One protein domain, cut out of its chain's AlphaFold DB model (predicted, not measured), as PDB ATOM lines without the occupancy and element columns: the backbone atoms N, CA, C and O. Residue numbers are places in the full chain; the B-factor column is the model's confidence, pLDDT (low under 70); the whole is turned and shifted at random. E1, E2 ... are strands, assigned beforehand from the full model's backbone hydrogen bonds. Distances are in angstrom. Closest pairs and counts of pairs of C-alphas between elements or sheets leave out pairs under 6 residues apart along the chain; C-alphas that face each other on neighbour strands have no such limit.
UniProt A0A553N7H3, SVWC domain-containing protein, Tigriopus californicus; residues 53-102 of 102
ATOM      1  N   PRO A  53       8.793   8.520   7.096       91.81
ATOM      2  CA  PRO A  53       7.899   9.496   7.702       91.81
ATOM      3  C   PRO A  53       7.323  10.459   6.657       91.81
ATOM      4  O   PRO A  53       8.034  10.961   5.789       91.81
ATOM      5  N   LEU A  54       6.033  10.765   6.784       92.38
ATOM      6  CA  LEU A  54       5.361  11.742   5.928       92.38
ATOM      7  C   LEU A  54       5.818  13.167   6.264       92.38
ATOM      8  O   LEU A  54       6.006  13.502   7.438       92.38
ATOM      9  N   ILE A  55       5.957  14.010   5.240       93.06
ATOM     10  CA  ILE A  55       6.232  15.442   5.411       93.06
ATOM     11  C   ILE A  55       4.954  16.140   5.882       93.06
ATOM     12  O   ILE A  55       3.877  15.938   5.317       93.06
ATOM     13  N   ASP A  56       5.080  16.972   6.910       93.44
ATOM     14  CA  ASP A  56       4.038  17.905   7.319       93.44
ATOM     15  C   ASP A  56       4.050  19.094   6.351       93.44
ATOM     16  O   ASP A  56       4.895  19.985   6.455       93.44
ATOM     17  N   LEU A  57       3.140  19.082   5.376       91.81
ATOM     18  CA  LEU A  57       3.028  20.128   4.352       91.81
ATOM     19  C   LEU A  57       2.477  21.452   4.899       91.81
ATOM     20  O   LEU A  57       2.656  22.488   4.264       91.81
ATOM     21  N   GLU A  58       1.820  21.445   6.064       90.44
ATOM     22  CA  GLU A  58       1.360  22.680   6.707       90.44
ATOM     23  C   GLU A  58       2.536  23.406   7.371       90.44
ATOM     24  O   GLU A  58       2.637  24.634   7.303       90.44
ATOM     25  N   ALA A  59       3.450  22.647   7.979       92.62
ATOM     26  CA  ALA A  59       4.662  23.176   8.594       92.62
ATOM     27  C   ALA A  59       5.802  23.409   7.581       92.62
ATOM     28  O   ALA A  59       6.610  24.324   7.757       92.62
ATOM     29  N   THR A  60       5.859  22.616   6.507       91.38
ATOM     30  CA  THR A  60       6.918  22.647   5.484       91.38
ATOM     31  C   THR A  60       6.443  23.390   4.233       91.38
ATOM     32  O   THR A  60       6.155  22.794   3.200       91.38
ATOM     33  N   THR A  61       6.387  24.721   4.303       88.62
ATOM     34  CA  THR A  61       5.815  25.575   3.238       88.62
ATOM     35  C   THR A  61       6.581  25.582   1.910       88.62
ATOM     36  O   THR A  61       6.068  26.090   0.918       88.62
ATOM     37  N   GLY A  62       7.804  25.043   1.881       93.25
ATOM     38  CA  GLY A  62       8.629  24.921   0.677       93.25
ATOM     39  C   GLY A  62       8.470  23.598  -0.075       93.25
ATOM     40  O   GLY A  62       9.214  23.380  -1.025       93.25
ATOM     41  N   CYS A  63       7.559  22.720   0.355       94.50
ATOM     42  CA  CYS A  63       7.297  21.429  -0.277       94.50
ATOM     43  C   CYS A  63       5.843  21.312  -0.741       94.50
ATOM     44  O   CYS A  63       4.924  21.786  -0.077       94.50
ATOM     45  N   GLU A  64       5.632  20.599  -1.840       93.62
ATOM     46  CA  GLU A  64       4.323  20.255  -2.385       93.62
ATOM     47  C   GLU A  64       4.243  18.756  -2.705       93.62
ATOM     48  O   GLU A  64       5.214  18.138  -3.139       93.62
ATOM     49  N   LEU A  65       3.086  18.140  -2.434       92.88
ATOM     50  CA  LEU A  65       2.844  16.734  -2.758       92.88
ATOM     51  C   LEU A  65       2.511  16.603  -4.244       92.88
ATOM     52  O   LEU A  65       1.538  17.189  -4.720       92.88
ATOM     53  N   LEU A  66       3.269  15.774  -4.952       91.69
ATOM     54  CA  LEU A  66       2.993  15.433  -6.338       91.69
ATOM     55  C   LEU A  66       1.825  14.445  -6.401       91.69
ATOM     56  O   LEU A  66       1.893  13.340  -5.865       91.69
ATOM     57  N   THR A  67       0.741  14.833  -7.072       84.50
ATOM     58  CA  THR A  67      -0.396  13.945  -7.328       84.50
ATOM     59  C   THR A  67      -0.121  13.089  -8.558       84.50
ATOM     60  O   THR A  67      -0.097  13.604  -9.677       84.50
ATOM     61  N   VAL A  68       0.046  11.784  -8.360       81.44
ATOM     62  CA  VAL A  68       0.091  10.794  -9.441       81.44
ATOM     63  C   VAL A  68      -1.211   9.993  -9.394       81.44
ATOM     64  O   VAL A  68      -1.595   9.489  -8.338       81.44
ATOM     65  N   GLU A  69      -1.929   9.924 -10.519       81.12
ATOM     66  CA  GLU A  69      -3.153   9.117 -10.623       81.12
ATOM     67  C   GLU A  69      -2.838   7.645 -10.324       81.12
ATOM     68  O   GLU A  69      -1.812   7.124 -10.757       81.12
ATOM     69  N   ASP A  70      -3.702   7.001  -9.535       83.94
ATOM     70  CA  ASP A  70      -3.602   5.593  -9.129       83.94
ATOM     71  C   ASP A  70      -2.275   5.197  -8.447       83.94
ATOM     72  O   ASP A  70      -1.931   4.019  -8.361       83.94
ATOM     73  N   GLN A  71      -1.543   6.165  -7.880       85.19
ATOM     74  CA  GLN A  71      -0.257   5.923  -7.216       85.19
ATOM     75  C   GLN A  71      -0.332   4.840  -6.134       85.19
ATOM     76  O   GLN A  71       0.570   4.019  -6.010       85.19
ATOM     77  N   ALA A  72      -1.422   4.807  -5.366       84.25
ATOM     78  CA  ALA A  72      -1.616   3.829  -4.298       84.25
ATOM     79  C   ALA A  72      -1.740   2.375  -4.799       84.25
ATOM     80  O   ALA A  72      -1.625   1.454  -3.993       84.25
ATOM     81  N   GLU A  73      -1.980   2.161  -6.096       88.38
ATOM     82  CA  GLU A  73      -2.066   0.832  -6.717       88.38
ATOM     83  C   GLU A  73      -0.716   0.335  -7.254       88.38
ATOM     84  O   GLU A  73      -0.594  -0.830  -7.637       88.38
ATOM     85  N   LEU A  74       0.303   1.201  -7.289       92.31
ATOM     86  CA  LEU A  74       1.648   0.829  -7.714       92.31
ATOM     87  C   LEU A  74       2.336  -0.047  -6.656       92.31
ATOM     88  O   LEU A  74       1.978  -0.062  -5.479       92.31
ATOM     89  N   GLU A  75       3.359  -0.789  -7.068       94.19
ATOM     90  CA  GLU A  75       4.189  -1.544  -6.129       94.19
ATOM     91  C   GLU A  75       5.228  -0.628  -5.472       94.19
ATOM     92  O   GLU A  75       5.640   0.389  -6.031       94.19
ATOM     93  N   PHE A  76       5.700  -1.004  -4.284       96.00
ATOM     94  CA  PHE A  76       6.793  -0.290  -3.626       96.00
ATOM     95  C   PHE A  76       8.073  -0.331  -4.490       96.00
ATOM     96  O   PHE A  76       8.442  -1.413  -4.962       96.00
ATOM     97  N   PRO A  77       8.804   0.792  -4.656       95.38
ATOM     98  CA  PRO A  77       8.652   2.077  -3.958       95.38
ATOM     99  C   PRO A  77       7.738   3.105  -4.647       95.38
ATOM    100  O   PRO A  77       7.565   4.203  -4.126       95.38
ATOM    101  N   ASP A  78       7.150   2.782  -5.794       94.31
ATOM    102  CA  ASP A  78       6.447   3.760  -6.632       94.31
ATOM    103  C   ASP A  78       5.104   4.214  -6.034       94.31
ATOM    104  O   ASP A  78       4.641   5.322  -6.311       94.31
ATOM    105  N   CYS A  79       4.521   3.412  -5.138       94.50
ATOM    106  CA  CYS A  79       3.352   3.808  -4.354       94.50
ATOM    107  C   CYS A  79       3.633   4.819  -3.230       94.50
ATOM    108  O   CYS A  79       2.697   5.239  -2.544       94.50
ATOM    109  N   CYS A  80       4.892   5.207  -3.000       95.00
ATOM    110  CA  CYS A  80       5.234   6.164  -1.955       95.00
ATOM    111  C   CYS A  80       4.929   7.607  -2.368       95.00
ATOM    112  O   CYS A  80       5.186   7.968  -3.516       95.00
ATOM    113  N   PRO A  81       4.449   8.461  -1.442       93.56
ATOM    114  CA  PRO A  81       4.200   9.867  -1.731       93.56
ATOM    115  C   PRO A  81       5.485  10.551  -2.197       93.56
ATOM    116  O   PRO A  81       6.547  10.388  -1.596       93.56
ATOM    117  N   GLN A  82       5.375  11.321  -3.276       93.25
ATOM    118  CA  GLN A  82       6.491  12.071  -3.840       93.25
ATOM    119  C   GLN A  82       6.287  13.552  -3.566       93.25
ATOM    120  O   GLN A  82       5.195  14.080  -3.768       93.25
ATOM    121  N   TYR A  83       7.342  14.215  -3.114       93.50
ATOM    122  CA  TYR A  83       7.311  15.627  -2.770       93.50
ATOM    123  C   TYR A  83       8.278  16.388  -3.666       93.50
ATOM    124  O   TYR A  83       9.423  15.966  -3.830       93.50
ATOM    125  N   ASP A  84       7.819  17.503  -4.222       94.69
ATOM    126  CA  ASP A  84       8.684  18.494  -4.850       94.69
ATOM    127  C   ASP A  84       8.949  19.600  -3.828       94.69
ATOM    128  O   ASP A  84       8.018  20.161  -3.256       94.69
ATOM    129  N   CYS A  85      10.219  19.853  -3.527       94.88
ATOM    130  CA  CYS A  85      10.629  20.780  -2.480       94.88
ATOM    131  C   CYS A  85      11.642  21.776  -3.033       94.88
ATOM    132  O   CYS A  85      12.642  21.387  -3.640       94.88
ATOM    133  N   ALA A  86      11.440  23.061  -2.747       95.75
ATOM    134  CA  ALA A  86      12.399  24.102  -3.081       95.75
ATOM    135  C   ALA A  86      13.758  23.838  -2.408       95.75
ATOM    136  O   ALA A  86      13.831  23.370  -1.265       95.75
ATOM    137  N   GLU A  87      14.848  24.171  -3.103       93.88
ATOM    138  CA  GLU A  87      16.208  23.952  -2.607       93.88
ATOM    139  C   GLU A  87      16.434  24.661  -1.259       93.88
ATOM    140  O   GLU A  87      16.131  25.843  -1.097       93.88
ATOM    141  N   GLY A  88      16.976  23.931  -0.281       92.25
ATOM    142  CA  GLY A  88      17.248  24.456   1.059       92.25
ATOM    143  C   GLY A  88      16.040  24.500   2.001       92.25
ATOM    144  O   GLY A  88      16.179  25.013   3.110       92.25
ATOM    145  N   THR A  89      14.883  23.957   1.602       93.50
ATOM    146  CA  THR A  89      13.716  23.815   2.486       93.50
ATOM    147  C   THR A  89      14.045  22.918   3.681       93.50
ATOM    148  O   THR A  89      14.516  21.791   3.525       93.50
ATOM    149  N   GLU A  90      13.779  23.414   4.889       93.25
ATOM    150  CA  GLU A  90      13.842  22.617   6.111       93.25
ATOM    151  C   GLU A  90      12.605  21.714   6.193       93.25
ATOM    152  O   GLU A  90      11.482  22.206   6.284       93.25
ATOM    153  N   ILE A  91      12.811  20.395   6.137       92.75
ATOM    154  CA  ILE A  91      11.727  19.407   6.151       92.75
ATOM    155  C   ILE A  91      11.281  19.138   7.587       92.75
ATOM    156  O   ILE A  91      12.070  18.689   8.421       92.75
ATOM    157  N   ILE A  92       9.990  19.340   7.844       93.06
ATOM    158  CA  ILE A  92       9.333  18.976   9.096       93.06
ATOM    159  C   ILE A  92       8.457  17.754   8.828       93.06
ATOM    160  O   ILE A  92       7.600  17.761   7.946       93.06
ATOM    161  N   TYR A  93       8.679  16.682   9.584       92.81
ATOM    162  CA  TYR A  93       7.888  15.457   9.476       92.81
ATOM    163  C   TYR A  93       6.664  15.503  10.391       92.81
ATOM    164  O   TYR A  93       6.717  16.079  11.481       92.81
ATOM    165  N   VAL A  94       5.585  14.832   9.982       91.88
ATOM    166  CA  VAL A  94       4.387  14.672  10.814       91.88
ATOM    167  C   VAL A  94       4.766  13.954  12.109       91.88
ATOM    168  O   VAL A  94       5.345  12.866  12.101       91.88
ATOM    169  N   ASN A  95       4.432  14.557  13.248       77.56
ATOM    170  CA  ASN A  95       4.707  13.964  14.550       77.56
ATOM    171  C   ASN A  95       3.671  12.864  14.845       77.56
ATOM    172  O   ASN A  95       2.469  13.097  14.722       77.56
ATOM    173  N   ALA A  96       4.109  11.683  15.295       58.31
ATOM    174  CA  ALA A  96       3.235  10.521  15.530       58.31
ATOM    175  C   ALA A  96       2.139  10.740  16.603       58.31
ATOM    176  O   ALA A  96       1.291   9.875  16.818       58.31
ATOM    177  N   THR A  97       2.147  11.885  17.291       51.12
ATOM    178  CA  THR A  97       1.178  12.263  18.330       51.12
ATOM    179  C   THR A  97      -0.069  12.961  17.776       51.12
ATOM    180  O   THR A  97      -1.027  13.153  18.524       51.12
ATOM    181  N   THR A  98      -0.093  13.342  16.496       47.03
ATOM    182  CA  THR A  98      -1.268  13.972  15.881       47.03
ATOM    183  C   THR A  98      -2.148  12.883  15.261       47.03
ATOM    184  O   THR A  98      -1.750  12.282  14.262       47.03
ATOM    185  N   PRO A  99      -3.330  12.569  15.826       43.28
ATOM    186  CA  PRO A  99      -4.217  11.600  15.209       43.28
ATOM    187  C   PRO A  99      -4.693  12.165  13.872       43.28
ATOM    188  O   PRO A  99      -5.273  13.252  13.827       43.28
ATOM    189  N   ALA A 100      -4.454  11.419  12.790       44.34
ATOM    190  CA  ALA A 100      -5.062  11.687  11.494       44.34
ATOM    191  C   ALA A 100      -6.583  11.746  11.696       44.34
ATOM    192  O   ALA A 100      -7.221  10.747  12.038       44.34
ATOM    193  N   THR A 101      -7.148  12.949  11.595       40.41
ATOM    194  CA  THR A 101      -8.589  13.145  11.736       40.41
ATOM    195  C   THR A 101      -9.238  12.607  10.468       40.41
ATOM    196  O   THR A 101      -8.850  12.977   9.363       40.41
ATOM    197  N   ARG A 102     -10.143  11.649  10.666       35.12
ATOM    198  CA  ARG A 102     -10.900  10.948   9.629       35.12
ATOM    199  C   ARG A 102     -11.977  11.829   9.014       35.12
ATOM    200  O   ARG A 102     -12.561  12.628   9.782       35.12
TER     201      ARG A 102
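This is residues 53 to 102 of the 102 residues of the protein "SVWC domain-containing protein" of Tigriopus californicus (UniProt A0A553N7H3). With little regular structure, this is mostly loop: a short hairpin of strands E1 and E2 with a large loop, residues 67 to 81, at one end. Beyond E2 the backbone folds back past the first printed residues, and residues 97 to 102 stick out as a tail. The printed part has 50 residues, no named helix and two named strands, E1 then E2, antiparallel; the class is all strand, with 8 residues in named elements. It is loose, with a radius of gyration of the C-alphas of 12.2 A, and only just flat, spanning 29 by 28 by 16 A.

E1, residues 63 to 66, and E2, residues 82 to 85, form a hairpin, antiparallel at 147 degrees. C-alphas 63 and 85 face each other at 4.0 A. N 64 and O 84, 2.8 A apart, are within hydrogen-bond range.

E1 begins at C-alpha 63 (7.297, 21.429, -0.277) and is 9.6 A long. E2, 9.7 A long, ends at C-alpha 85 (10.629, 20.780, -2.480).

The farthest C-alphas, Glu 87 and Arg 102, are 32.5 A apart. The printed part has no cut; the link E1 to E2 is long. Residues 96 to 102 have pLDDT under 70.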